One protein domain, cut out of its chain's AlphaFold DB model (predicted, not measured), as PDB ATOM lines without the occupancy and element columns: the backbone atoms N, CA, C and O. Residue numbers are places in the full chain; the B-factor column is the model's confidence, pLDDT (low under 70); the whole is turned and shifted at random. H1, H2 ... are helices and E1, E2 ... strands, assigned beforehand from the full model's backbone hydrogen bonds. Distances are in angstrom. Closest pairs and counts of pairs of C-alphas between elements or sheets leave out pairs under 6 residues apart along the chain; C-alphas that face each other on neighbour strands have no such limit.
ATOM      1  N   VAL A 710     560.222 365.524 305.481       80.56
ATOM      2  CA  VAL A 710     561.097 366.535 306.111       80.56
ATOM      3  C   VAL A 710     561.612 366.078 307.470       80.56
ATOM      4  O   VAL A 710     562.795 366.269 307.761       80.56
ATOM      5  N   LYS A 711     560.777 365.438 308.301       80.31
ATOM      6  CA  LYS A 711     561.245 364.821 309.553       80.31
ATOM      7  C   LYS A 711     562.319 363.778 309.281       80.31
ATOM      8  O   LYS A 711     563.377 363.800 309.910       80.31
ATOM      9  N   THR A 712     562.047 362.875 308.343       81.88
ATOM     10  CA  THR A 712     562.949 361.776 307.990       81.88
ATOM     11  C   THR A 712     564.298 362.307 307.505       81.88
ATOM     12  O   THR A 712     565.332 361.861 308.007       81.88
ATOM     13  N   LEU A 713     564.318 363.318 306.629       83.12
ATOM     14  CA  LEU A 713     565.555 363.963 306.179       83.12
ATOM     15  C   LEU A 713     566.254 364.778 307.272       83.12
ATOM     16  O   LEU A 713     567.475 364.688 307.393       83.12
ATOM     17  N   ALA A 714     565.532 365.538 308.099       84.12
ATOM     18  CA  ALA A 714     566.131 366.295 309.201       84.12
ATOM     19  C   ALA A 714     566.859 365.371 310.188       84.12
ATOM     20  O   ALA A 714     567.999 365.636 310.584       84.12
ATOM     21  N   PHE A 715     566.223 364.255 310.553       84.50
ATOM     22  CA  PHE A 715     566.827 363.244 311.415       84.50
ATOM     23  C   PHE A 715     567.942 362.473 310.708       84.50
ATOM     24  O   PHE A 715     568.956 362.198 311.346       84.50
ATOM     25  N   LYS A 716     567.825 362.191 309.404       83.62
ATOM     26  CA  LYS A 716     568.907 361.581 308.621       83.62
ATOM     27  C   LYS A 716     570.153 362.460 308.587       83.62
ATOM     28  O   LYS A 716     571.209 362.005 309.013       83.62
ATOM     29  N   ASN A 717     570.009 363.727 308.208       84.31
ATOM     30  CA  ASN A 717     571.100 364.699 308.196       84.31
ATOM     31  C   ASN A 717     571.744 364.840 309.581       84.31
ATOM     32  O   ASN A 717     572.965 364.833 309.686       84.31
ATOM     33  N   TYR A 718     570.949 364.894 310.656       85.75
ATOM     34  CA  TYR A 718     571.482 364.906 312.022       85.75
ATOM     35  C   TYR A 718     572.293 363.646 312.362       85.75
ATOM     36  O   TYR A 718     573.334 363.740 313.012       85.75
ATOM     37  N   VAL A 719     571.830 362.465 311.944       82.50
ATOM     38  CA  VAL A 719     572.516 361.190 312.189       82.50
ATOM     39  C   VAL A 719     573.805 361.076 311.369       82.50
ATOM     40  O   VAL A 719     574.815 360.615 311.901       82.50
ATOM     41  N   GLU A 720     573.811 361.539 310.120       82.75
ATOM     42  CA  GLU A 720     575.021 361.649 309.293       82.75
ATOM     43  C   GLU A 720     576.039 362.589 309.946       82.75
ATOM     44  O   GLU A 720     577.175 362.191 310.197       82.75
ATOM     45  N   ASP A 721     575.612 363.791 310.341       83.50
ATOM     46  CA  ASP A 721     576.421 364.751 311.099       83.50
ATOM     47  C   ASP A 721     576.964 364.166 312.408       83.50
ATOM     48  O   ASP A 721     578.092 364.464 312.808       83.50
ATOM     49  N   TYR A 722     576.154 363.364 313.103       83.19
ATOM     50  CA  TYR A 722     576.541 362.695 314.337       83.19
ATOM     51  C   TYR A 722     577.642 361.663 314.077       83.19
ATOM     52  O   TYR A 722     578.661 361.701 314.764       83.19
ATOM     53  N   PHE A 723     577.496 360.778 313.088       81.69
ATOM     54  CA  PHE A 723     578.511 359.757 312.805       81.69
ATOM     55  C   PHE A 723     579.783 360.328 312.174       81.69
ATOM     56  O   PHE A 723     580.873 359.958 312.616       81.69
ATOM     57  N   ASN A 724     579.668 361.305 311.270       79.94
ATOM     58  CA  ASN A 724     580.816 361.996 310.674       79.94
ATOM     59  C   ASN A 724     581.715 362.636 311.753       79.94
ATOM     60  O   ASN A 724     582.939 362.577 311.660       79.94
ATOM     61  N   LYS A 725     581.126 363.178 312.831       82.94
ATOM     62  CA  LYS A 725     581.858 363.726 313.996       82.94
ATOM     63  C   LYS A 725     582.496 362.664 314.906       82.94
ATOM     64  O   LYS A 725     583.285 363.021 315.775       82.94
ATOM     65  N   HIS A 726     582.170 361.385 314.721       77.75
ATOM     66  CA  HIS A 726     582.677 360.249 315.503       77.75
ATOM     67  C   HIS A 726     583.441 359.225 314.631       77.75
ATOM     68  O   HIS A 726     583.517 358.055 314.996       77.75
ATOM     69  N   ASN A 727     584.006 359.646 313.490       72.00
ATOM     70  CA  ASN A 727     584.748 358.792 312.543       72.00
ATOM     71  C   ASN A 727     583.958 357.571 312.016       72.00
ATOM     72  O   ASN A 727     584.548 356.559 311.633       72.00
ATOM     73  N   GLY A 728     582.627 357.665 311.992       73.12
ATOM     74  CA  GLY A 728     581.742 356.667 311.403       73.12
ATOM     75  C   GLY A 728     581.072 357.187 310.133       73.12
ATOM     76  O   GLY A 728     580.757 358.369 310.034       73.12
ATOM     77  N   THR A 729     580.797 356.305 309.177       77.88
ATOM     78  CA  THR A 729     579.962 356.626 308.007       77.88
ATOM     79  C   THR A 729     578.598 355.971 308.177       77.88
ATOM     80  O   THR A 729     578.536 354.757 308.375       77.88
ATOM     81  N   LEU A 730     577.506 356.738 308.101       78.50
ATOM     82  CA  LEU A 730     576.154 356.168 308.115       78.50
ATOM     83  C   LEU A 730     575.996 355.157 306.966       78.50
ATOM     84  O   LEU A 730     576.415 355.420 305.841       78.50
ATOM     85  N   VAL A 731     575.393 354.005 307.258       79.00
ATOM     86  CA  VAL A 731     575.005 352.999 306.260       79.00
ATOM     87  C   VAL A 731     573.513 353.121 305.984       79.00
ATOM     88  O   VAL A 731     573.125 353.357 304.846       79.00
ATOM     89  N   GLU A 732     572.682 353.018 307.024       81.38
ATOM     90  CA  GLU A 732     571.223 353.074 306.895       81.38
ATOM     91  C   GLU A 732     570.557 353.500 308.212       81.38
ATOM     92  O   GLU A 732     571.083 353.263 309.301       81.38
ATOM     93  N   ILE A 733     569.365 354.099 308.133       79.50
ATOM     94  CA  ILE A 733     568.490 354.324 309.291       79.50
ATOM     95  C   ILE A 733     567.377 353.278 309.281       79.50
ATOM     96  O   ILE A 733     566.305 353.487 308.726       79.50
ATOM     97  N   SER A 734     567.637 352.157 309.953       77.44
ATOM     98  CA  SER A 734     566.703 351.029 310.094       77.44
ATOM     99  C   SER A 734     565.337 351.394 310.700       77.44
ATOM    100  O   SER A 734     564.350 350.698 310.459       77.44
ATOM    101  N   LYS A 735     565.260 352.441 311.540       83.25
ATOM    102  CA  LYS A 735     563.996 352.908 312.134       83.25
ATOM    103  C   LYS A 735     564.096 354.321 312.701       83.25
ATOM    104  O   LYS A 735     564.993 354.601 313.492       83.25
ATOM    105  N   ILE A 736     563.091 355.149 312.433       81.81
ATOM    106  CA  ILE A 736     562.749 356.317 313.254       81.81
ATOM    107  C   ILE A 736     561.440 355.986 313.979       81.81
ATOM    108  O   ILE A 736     560.518 355.420 313.390       81.81
ATOM    109  N   SER A 737     561.354 356.274 315.275       82.06
ATOM    110  CA  SER A 737     560.108 356.134 316.033       82.06
ATOM    111  C   SER A 737     559.957 357.240 317.055       82.06
ATOM    112  O   SER A 737     560.865 357.487 317.847       82.06
ATOM    113  N   GLU A 738     558.784 357.856 317.062       77.25
ATOM    114  CA  GLU A 738     558.462 358.979 317.924       77.25
ATOM    115  C   GLU A 738     557.387 358.604 318.949       77.25
ATOM    116  O   GLU A 738     556.362 357.995 318.620       77.25
ATOM    117  N   ASN A 739     557.593 359.007 320.200       74.44
ATOM    118  CA  ASN A 739     556.566 358.929 321.224       74.44
ATOM    119  C   ASN A 739     555.587 360.105 321.068       74.44
ATOM    120  O   ASN A 739     555.882 361.230 321.463       74.44
ATOM    121  N   LYS A 740     554.384 359.830 320.547       67.38
ATOM    122  CA  LYS A 740     553.336 360.842 320.307       67.38
ATOM    123  C   LYS A 740     552.869 361.603 321.561       67.38
ATOM    124  O   LYS A 740     552.213 362.628 321.417       67.38
ATOM    125  N   GLN A 741     553.173 361.118 322.770       62.31
ATOM    126  CA  GLN A 741     552.821 361.788 324.030       62.31
ATOM    127  C   GLN A 741     553.942 362.690 324.569       62.31
ATOM    128  O   GLN A 741     553.641 363.729 325.150       62.31
ATOM    129  N   THR A 742     555.213 362.307 324.400       67.25
ATOM    130  CA  THR A 742     556.368 363.049 324.951       67.25
ATOM    131  C   THR A 742     557.137 363.858 323.908       67.25
ATOM    132  O   THR A 742     557.893 364.751 324.279       67.25
ATOM    133  N   GLY A 743     556.962 363.565 322.615       66.00
ATOM    134  CA  GLY A 743     557.749 364.151 321.525       66.00
ATOM    135  C   GLY A 743     559.194 363.646 321.452       66.00
ATOM    136  O   GLY A 743     559.999 364.205 320.716       66.00
ATOM    137  N   GLU A 744     559.552 362.617 322.221       75.44
ATOM    138  CA  GLU A 744     560.879 361.999 322.161       75.44
ATOM    139  C   GLU A 744     561.023 361.148 320.898       75.44
ATOM    140  O   GLU A 744     560.131 360.365 320.554       75.44
ATOM    141  N   VAL A 745     562.174 361.268 320.236       80.12
ATOM    142  CA  VAL A 745     562.476 360.570 318.981       80.12
ATOM    143  C   VAL A 745     563.609 359.580 319.219       80.12
ATOM    144  O   VAL A 745     564.695 359.951 319.666       80.12
ATOM    145  N   GLN A 746     563.367 358.311 318.903       84.00
ATOM    146  CA  GLN A 746     564.380 357.260 318.891       84.00
ATOM    147  C   GLN A 746     564.737 356.928 317.445       84.00
ATOM    148  O   GLN A 746     563.858 356.581 316.653       84.00
ATOM    149  N   ILE A 747     566.023 357.000 317.113       84.94
ATOM    150  CA  ILE A 747     566.552 356.697 315.784       84.94
ATOM    151  C   ILE A 747     567.493 355.499 315.899       84.94
ATOM    152  O   ILE A 747     568.456 355.533 316.662       84.94
ATOM    153  N   LYS A 748     567.224 354.429 315.153       84.75
ATOM    154  CA  LYS A 748     568.093 353.254 315.045       84.75
ATOM    155  C   LYS A 748     568.814 353.283 313.711       84.75
ATOM    156  O   LYS A 748     568.173 353.178 312.667       84.75
ATOM    157  N   ALA A 749     570.133 353.392 313.761       83.62
ATOM    158  CA  ALA A 749     570.982 353.538 312.591       83.62
ATOM    159  C   ALA A 749     572.133 352.528 312.606       83.62
ATOM    160  O   ALA A 749     572.680 352.215 313.664       83.62
ATOM    161  N   GLU A 750     572.502 352.043 311.430       83.12
ATOM    162  CA  GLU A 750     573.686 351.224 311.191       83.12
ATOM    163  C   GLU A 750     574.780 352.099 310.594       83.12
ATOM    164  O   GLU A 750     574.510 352.910 309.708       83.12
ATOM    165  N   TYR A 751     576.013 351.964 311.072       81.38
ATOM    166  CA  TYR A 751     577.128 352.793 310.619       81.38
ATOM    167  C   TYR A 751     578.399 351.962 310.483       81.38
ATOM    168  O   TYR A 751     578.608 351.015 311.234       81.38
ATOM    169  N   LYS A 752     579.254 352.317 309.522       82.06
ATOM    170  CA  LYS A 752     580.595 351.747 309.377       82.06
ATOM    171  C   LYS A 752     581.554 352.480 310.299       82.06
ATOM    172  O   LYS A 752     581.746 353.683 310.140       82.06
ATOM    173  N   GLU A 753     582.176 351.751 311.216       80.75
ATOM    174  CA  GLU A 753     583.242 352.252 312.087       80.75
ATOM    175  C   GLU A 753     584.573 351.618 311.676       80.75
ATOM    176  O   GLU A 753     584.665 350.396 311.527       80.75
ATOM    177  N   GLN A 754     585.607 352.440 311.478       77.06
ATOM    178  CA  GLN A 754     586.955 351.952 311.190       77.06
ATOM    179  C   GLN A 754     587.675 351.623 312.500       77.06
ATOM    180  O   GLN A 754     588.221 352.504 313.165       77.06
ATOM    181  N   ILE A 755     587.708 350.343 312.867       74.56
ATOM    182  CA  ILE A 755     588.425 349.873 314.052       74.56
ATOM    183  C   ILE A 755     589.847 349.486 313.646       74.56
ATOM    184  O   ILE A 755     590.094 348.451 313.026       74.56
ATOM    185  N   CYS A 756     590.794 350.329 314.040       69.56
ATOM    186  CA  CYS A 756     592.223 350.075 313.927       69.56
ATOM    187  C   CYS A 756     592.736 349.412 315.209       69.56
ATOM    188  O   CYS A 756     592.933 350.083 316.224       69.56
ATOM    189  N   GLN A 757     592.950 348.094 315.178       65.19
ATOM    190  CA  GLN A 757     593.538 347.379 316.311       65.19
ATOM    191  C   GLN A 757     595.060 347.366 316.191       65.19
ATOM    192  O   GLN A 757     595.624 346.981 315.167       65.19
ATOM    193  N   LYS A 758     595.733 347.780 317.265       58.22
ATOM    194  CA  LYS A 758     597.182 347.647 317.406       58.22
ATOM    195  C   LYS A 758     597.445 346.295 318.064       58.22
ATOM    196  O   LYS A 758     597.162 346.150 319.253       58.22
ATOM    197  N   GLU A 759     597.932 345.313 317.304       53.62
ATOM    198  CA  GLU A 759     598.266 343.998 317.866       53.62
ATOM    199  C   GLU A 759     599.268 344.162 319.018       53.62
ATOM    200  O   GLU A 759     600.402 344.611 318.829       53.62
ATOM    201  N   THR A 773     596.642 347.370 311.560       59.94
ATOM    202  CA  THR A 773     595.530 346.744 310.833       59.94
ATOM    203  C   THR A 773     594.210 347.424 311.184       59.94
ATOM    204  O   THR A 773     593.742 347.357 312.322       59.94
ATOM    205  N   CYS A 774     593.596 348.065 310.190       68.62
ATOM    206  CA  CYS A 774     592.266 348.657 310.293       68.62
ATOM    207  C   CYS A 774     591.237 347.801 309.552       68.62
ATOM    208  O   CYS A 774     591.379 347.556 308.356       68.62
ATOM    209  N   GLY A 775     590.193 347.379 310.263       68.50
ATOM    210  CA  GLY A 775     589.002 346.758 309.688       68.50
ATOM    211  C   GLY A 775     587.794 347.686 309.792       68.50
ATOM    212  O   GLY A 775     587.775 348.600 310.616       68.50
ATOM    213  N   TYR A 776     586.767 347.432 308.983       76.44
ATOM    214  CA  TYR A 776     585.464 348.082 309.123       76.44
ATOM    215  C   TYR A 776     584.477 347.123 309.785       76.44
ATOM    216  O   TYR A 776     584.351 345.974 309.359       76.44
ATOM    217  N   VAL A 777     583.756 347.601 310.795       78.62
ATOM    218  CA  VAL A 777     582.593 346.916 311.381       78.62
ATOM    219  C   VAL A 777     581.327 347.716 311.097       78.62
ATOM    220  O   VAL A 777     581.410 348.928 310.915       78.62
ATOM    221  N   THR A 778     580.164 347.057 311.101       81.44
ATOM    222  CA  THR A 778     578.859 347.711 310.886       81.44
ATOM    223  C   THR A 778     577.918 347.526 312.090       81.44
ATOM    224  O   THR A 778     576.972 346.744 312.017       81.44
ATOM    225  N   PRO A 779     578.190 348.155 313.249       81.56
ATOM    226  CA  PRO A 779     577.303 348.107 314.410       81.56
ATOM    227  C   PRO A 779     576.009 348.919 314.221       81.56
ATOM    228  O   PRO A 779     575.994 350.002 313.632       81.56
ATOM    229  N   THR A 780     574.921 348.434 314.824       82.62
ATOM    230  CA  THR A 780     573.667 349.182 314.993       82.62
ATOM    231  C   THR A 780     573.708 350.005 316.285       82.62
ATOM    232  O   THR A 780     573.996 349.475 317.360       82.62
ATOM    233  N   LYS A 781     573.348 351.290 316.223       84.50
ATOM    234  CA  LYS A 781     573.275 352.206 317.373       84.50
ATOM    235  C   LYS A 781     571.890 352.836 317.471       84.50
ATOM    236  O   LYS A 781     571.293 353.220 316.470       84.50
ATOM    237  N   THR A 782     571.379 352.951 318.697       85.25
ATOM    238  CA  THR A 782     570.148 353.705 318.982       85.25
ATOM    239  C   THR A 782     570.526 355.079 319.526       85.25
ATOM    240  O   THR A 782     571.225 355.175 320.532       85.25
ATOM    241  N   ILE A 783     570.074 356.131 318.851       84.62
ATOM    242  CA  ILE A 783     570.242 357.531 319.231       84.62
ATOM    243  C   ILE A 783     568.888 358.016 319.752       84.62
ATOM    244  O   ILE A 783     567.888 357.956 319.040       84.62
ATOM    245  N   ASN A 784     568.854 358.479 321.001       83.25
ATOM    246  CA  ASN A 784     567.652 359.024 321.626       83.25
ATOM    247  C   ASN A 784     567.765 360.548 321.667       83.25
ATOM    248  O   ASN A 784     568.720 361.076 322.237       83.25
ATOM    249  N   LEU A 785     566.788 361.239 321.087       78.62
ATOM    250  CA  LEU A 785     566.659 362.689 321.132       78.62
ATOM    251  C   LEU A 785     565.522 363.068 322.074       78.62
ATOM    252  O   LEU A 785     564.394 362.585 321.928       78.62
ATOM    253  N   SER A 786     565.804 363.976 323.009       77.25
ATOM    254  CA  SER A 786     564.734 364.661 323.730       77.25
ATOM    255  C   SER A 786     563.907 365.500 322.755       77.25
ATOM    256  O   SER A 786     564.408 365.930 321.711       77.25
ATOM    257  N   TYR A 787     562.654 365.787 323.112       71.38
ATOM    258  CA  TYR A 787     561.768 366.619 322.293       71.38
ATOM    259  C   TYR A 787     562.420 367.947 321.866       71.38
ATOM    260  O   TYR A 787     562.381 368.305 320.691       71.38
ATOM    261  N   GLN A 788     563.100 368.643 322.786       75.69
ATOM    262  CA  GLN A 788     563.790 369.894 322.461       75.69
ATOM    263  C   GLN A 788     564.932 369.680 321.454       75.69
ATOM    264  O   GLN A 788     565.054 370.450 320.505       75.69
ATOM    265  N   GLN A 789     565.746 368.633 321.624       78.44
ATOM    266  CA  GLN A 789     566.845 368.337 320.699       78.44
ATOM    267  C   GLN A 789     566.327 368.000 319.300       78.44
ATOM    268  O   GLN A 789     566.869 368.508 318.317       78.44
ATOM    269  N   ALA A 790     565.268 367.189 319.213       78.12
ATOM    270  CA  ALA A 790     564.604 366.853 317.959       78.12
ATOM    271  C   ALA A 790     564.052 368.110 317.264       78.12
ATOM    272  O   ALA A 790     564.308 368.321 316.079       78.12
ATOM    273  N   TRP A 791     563.378 368.991 318.012       79.50
ATOM    274  CA  TRP A 791     562.813 370.232 317.475       79.50
ATOM    275  C   TRP A 791     563.878 371.244 317.033       79.50
ATOM    276  O   TRP A 791     563.693 371.944 316.039       79.50
ATOM    277  N   GLU A 792     565.023 371.303 317.718       82.94
ATOM    278  CA  GLU A 792     566.166 372.116 317.290       82.94
ATOM    279  C   GLU A 792     566.800 371.602 315.987       82.94
ATOM    280  O   GLU A 792     567.208 372.424 315.166       82.94
ATOM    281  N   GLN A 793     566.851 370.282 315.751       83.88
ATOM    282  CA  GLN A 793     567.326 369.747 314.464       83.88
ATOM    283  C   GLN A 793     566.328 370.013 313.337       83.88
ATOM    284  O   GLN A 793     566.728 370.506 312.284       83.88
ATOM    285  N   LEU A 794     565.035 369.766 313.580       81.69
ATOM    286  CA  LEU A 794     563.963 370.070 312.626       81.69
ATOM    287  C   LEU A 794     563.984 371.549 312.228       81.69
ATOM    288  O   LEU A 794     563.989 371.858 311.041       81.69
ATOM    289  N   LYS A 795     564.102 372.462 313.202       83.19
ATOM    290  CA  LYS A 795     564.219 373.897 312.925       83.19
ATOM    291  C   LYS A 795     565.454 374.237 312.095       83.19
ATOM    292  O   LYS A 795     565.316 374.958 311.119       83.19
ATOM    293  N   ARG A 796     566.640 373.722 312.436       84.69
ATOM    294  CA  ARG A 796     567.860 373.978 311.642       84.69
ATOM    295  C   ARG A 796     567.727 373.491 310.203       84.69
ATOM    296  O   ARG A 796     568.222 374.155 309.298       84.69
ATOM    297  N   TYR A 797     567.078 372.346 310.000       84.81
ATOM    298  CA  TYR A 797     566.864 371.794 308.668       84.81
ATOM    299  C   TYR A 797     565.857 372.623 307.858       84.81
ATOM    300  O   TYR A 797     566.170 373.012 306.737       84.81
ATOM    301  N   VAL A 798     564.710 372.985 308.448       82.75
ATOM    302  CA  VAL A 798     563.703 373.856 307.813       82.75
ATOM    303  C   VAL A 798     564.255 375.258 307.531       82.75
ATOM    304  O   VAL A 798     564.072 375.764 306.430       82.75
ATOM    305  N   ASP A 799     564.987 375.871 308.470       83.94
ATOM    306  CA  ASP A 799     565.624 377.182 308.268       83.94
ATOM    307  C   ASP A 799     566.612 377.143 307.079       83.94
ATOM    308  O   ASP A 799     566.632 378.061 306.259       83.94
ATOM    309  N   LYS A 800     567.410 376.067 306.955       83.56
ATOM    310  CA  LYS A 800     568.335 375.858 305.827       83.56
ATOM    311  C   LYS A 800     567.577 375.681 304.505       83.56
ATOM    312  O   LYS A 800     567.895 376.349 303.528       83.56
ATOM    313  N   MET A 801     566.577 374.802 304.489       79.75
ATOM    314  CA  MET A 801     565.748 374.503 303.318       79.75
ATOM    315  C   MET A 801     565.019 375.753 302.806       79.75
ATOM    316  O   MET A 801     565.049 376.042 301.614       79.75
ATOM    317  N   ASN A 802     564.428 376.548 303.701       78.50
ATOM    318  CA  ASN A 802     563.754 377.792 303.334       78.50
ATOM    319  C   ASN A 802     564.719 378.828 302.732       78.50
ATOM    320  O   ASN A 802     564.326 379.561 301.827       78.50
ATOM    321  N   GLN A 803     565.982 378.870 303.174       80.12
ATOM    322  CA  GLN A 803     567.005 379.706 302.540       80.12
ATOM    323  C   GLN A 803     567.353 379.215 301.124       80.12
ATOM    324  O   GLN A 803     567.520 380.035 300.225       80.12
ATOM    325  N   GLU A 804     567.448 377.899 300.910       77.31
ATOM    326  CA  GLU A 804     567.694 377.309 299.584       77.31
ATOM    327  C   GLU A 804     566.522 377.588 298.621       77.31
ATOM    328  O   GLU A 804     566.754 378.048 297.502       77.31
ATOM    329  N   ILE A 805     565.274 377.435 299.085       71.69
ATOM    330  CA  ILE A 805     564.059 377.785 298.328       71.69
ATOM    331  C   ILE A 805     564.026 379.284 297.995       71.69
ATOM    332  O   ILE A 805     563.764 379.639 296.848       71.69
ATOM    333  N   GLN A 806     564.314 380.176 298.951       72.25
ATOM    334  CA  GLN A 806     564.288 381.619 298.685       72.25
ATOM    335  C   GLN A 806     565.365 382.030 297.673       72.25
ATOM    336  O   GLN A 806     565.065 382.762 296.735       72.25
ATOM    337  N   ASN A 807     566.586 381.495 297.794       74.44
ATOM    338  CA  ASN A 807     567.657 381.735 296.821       74.44
ATOM    339  C   ASN A 807     567.256 381.299 295.398       74.44
ATOM    340  O   ASN A 807     567.702 381.907 294.425       74.44
ATOM    341  N   TRP A 808     566.448 380.241 295.271       67.75
ATOM    342  CA  TRP A 808     565.907 379.771 293.995       67.75
ATOM    343  C   TRP A 808     564.767 380.668 293.482       67.75
ATOM    344  O   TRP A 808     564.753 381.007 292.299       67.75
ATOM    345  N   ILE A 809     563.858 381.127 294.355       65.25
ATOM    346  CA  ILE A 809     562.796 382.089 293.995       65.25
ATOM    347  C   ILE A 809     563.418 383.384 293.459       65.25
ATOM    348  O   ILE A 809     563.027 383.851 292.391       65.25
ATOM    349  N   ASP A 810     564.431 383.918 294.145       72.75
ATOM    350  CA  ASP A 810     565.122 385.150 293.753       72.75
ATOM    351  C   ASP A 810     565.808 385.018 292.373       72.75
ATOM    352  O   ASP A 810     565.884 385.992 291.621       72.75
ATOM    353  N   GLN A 811     566.282 383.817 292.009       65.44
ATOM    354  CA  GLN A 811     566.811 383.516 290.670       65.44
ATOM    355  C   GLN A 811     565.687 383.433 289.626       65.44
ATOM    356  O   GLN A 811     565.781 384.060 288.570       65.44
ATOM    357  N   ALA A 812     564.601 382.721 289.930       56.84
ATOM    358  CA  ALA A 812     563.459 382.573 289.031       56.84
ATOM    359  C   ALA A 812     562.755 383.915 288.737       56.84
ATOM    360  O   ALA A 812     562.332 384.154 287.605       56.84
ATOM    361  N   GLU A 813     562.662 384.821 289.718       63.78
ATOM    362  CA  GLU A 813     562.131 386.173 289.507       63.78
ATOM    363  C   GLU A 813     563.052 387.040 288.639       63.78
ATOM    364  O   GLU A 813     562.555 387.827 287.832       63.78
ATOM    365  N   GLN A 814     564.377 386.893 288.744       63.81
ATOM    366  CA  GLN A 814     565.306 387.583 287.841       63.81
ATOM    367  C   GLN A 814     565.112 387.126 286.389       63.81
ATOM    368  O   GLN A 814     565.075 387.973 285.500       63.81
ATOM    369  N   TRP A 815     564.910 385.824 286.154       56.22
ATOM    370  CA  TRP A 815     564.683 385.274 284.809       56.22
ATOM    371  C   TRP A 815     563.307 385.625 284.234       56.22
ATOM    372  O   TRP A 815     563.175 385.840 283.036       56.22
ATOM    373  N   TRP A 816     562.256 385.697 285.058       49.88
ATOM    374  CA  TRP A 816     560.916 386.037 284.555       49.88
ATOM    375  C   TRP A 816     560.795 387.509 284.117       49.88
ATOM    376  O   TRP A 816     559.898 387.859 283.346       49.88
ATOM    377  N   ASN A 817     561.672 388.376 284.629       52.09
ATOM    378  CA  ASN A 817     561.693 389.808 284.326       52.09
ATOM    379  C   ASN A 817     562.715 390.204 283.238       52.09
ATOM    380  O   ASN A 817     562.744 391.378 282.862       52.09
ATOM    381  N   SER A 818     563.530 389.259 282.747       47.47
ATOM    382  CA  SER A 818     564.458 389.425 281.612       47.47
ATOM    383  C   SER A 818     563.839 388.990 280.286       47.47
ATOM    384  O   SER A 818     563.974 389.759 279.310       47.47
TER     385      SER A 818
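Overview. This is residues 710 to 759 and 773 to 818 of the 818 residues of an uncharacterized protein of Pseudoalteromonas piscicida (UniProt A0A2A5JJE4). Picture a V: one leg is a strongly twisted antiparallel sheet of E1, E2, E3 and E4 with the short helix H1 over one face, and the other leg is the long helix H2, which sets off from one end of the sheet, crosses the beginning of H1 and sticks out as an arm with its residues 802 to 816, followed by residues 817 and 818. The printed part has 96 residues, with two named helices and four named strands in the order H1, E1, E2, E3, E4, H2, a mixed class of helices and strands. The sheet is branched, with E2 the neighbour of the three other strands. The whole is only just loose, close to extended, with a radius of gyration of the C-alphas of 18.2 A, and its flat outline spans 67 by 40 by 18 A.

Along the chain. Find C-alpha 710 at (561.097, 366.535, 306.111); from there H1 runs through residues 710 to 724, 20.7 A long. Next comes E1, residues 728 to 738, 24.3 A long, which bends by 77 degrees at residue 731. E2, residues 745 to 757, begins with C-alpha 745 at (562.476, 360.570, 318.981), is 33.9 A long and bends by 53 degrees at residue 750. After the cut you reach E3, residues 773 to 777, and then E4, residues 780 to 785. H2, residues 787 to 816, is 42.4 A long and ends with C-alpha 816 at (560.916, 386.037, 284.555).

Arrangement. Start at the hairpin E1 and E2, antiparallel at 161 degrees, where N 731 and O 750 are 2.8 A apart, within hydrogen-bond range. E1 lies on one side of E2, and E3 and E4 lie on the other side. The pairing is staggered: look beside residues 752 to 757 of E2 for E3, antiparallel, with N 755 and O 775 at 2.8 A, and beside residues 745 to 750 for E4, antiparallel, with N 747 and O 783 at 2.8 A. E3 runs on into E4 across a break of 2 residues, at 63 degrees. E1 and E3 are apart. H1 is on the sheet at a height of 8.3 A, over E1 and E2, and runs along the strands, at 23 degrees to E2 on the local plane; its closest C-alphas to E1 are those of Glu 720 and Leu 730, 5.7 A apart. H2 only grazes the sheet, with its residues 787 to 793. With residues 790 to 798 alone H2 touches H1, the closest C-alphas being those of Ala 714 and Leu 794, 5.5 A apart; their lines are only just about perpendicular, at 71 degrees. In H1 and H2 every O i to N i+4 pair is within hydrogen-bond range.

Size, cuts and confidence. The two C-alphas farthest apart are those of Glu 759 and Asn 817, at 67.5 A. Without residues 802 to 818, which stand free, the body spans 48 by 27 by 17 A. Residues 760 to 772 are not printed, and C-alphas 759 and 773 are 8.0 A apart across the cut. Of the links that are printed whole, E1 to E2 is short and the others are tight. The mean pLDDT of the printed part is 76.3, with values under 70 at residues 740 to 743, 756 to 759, 773 to 775, 808 to 809 and 811 to 818, the last being the chain's last residue.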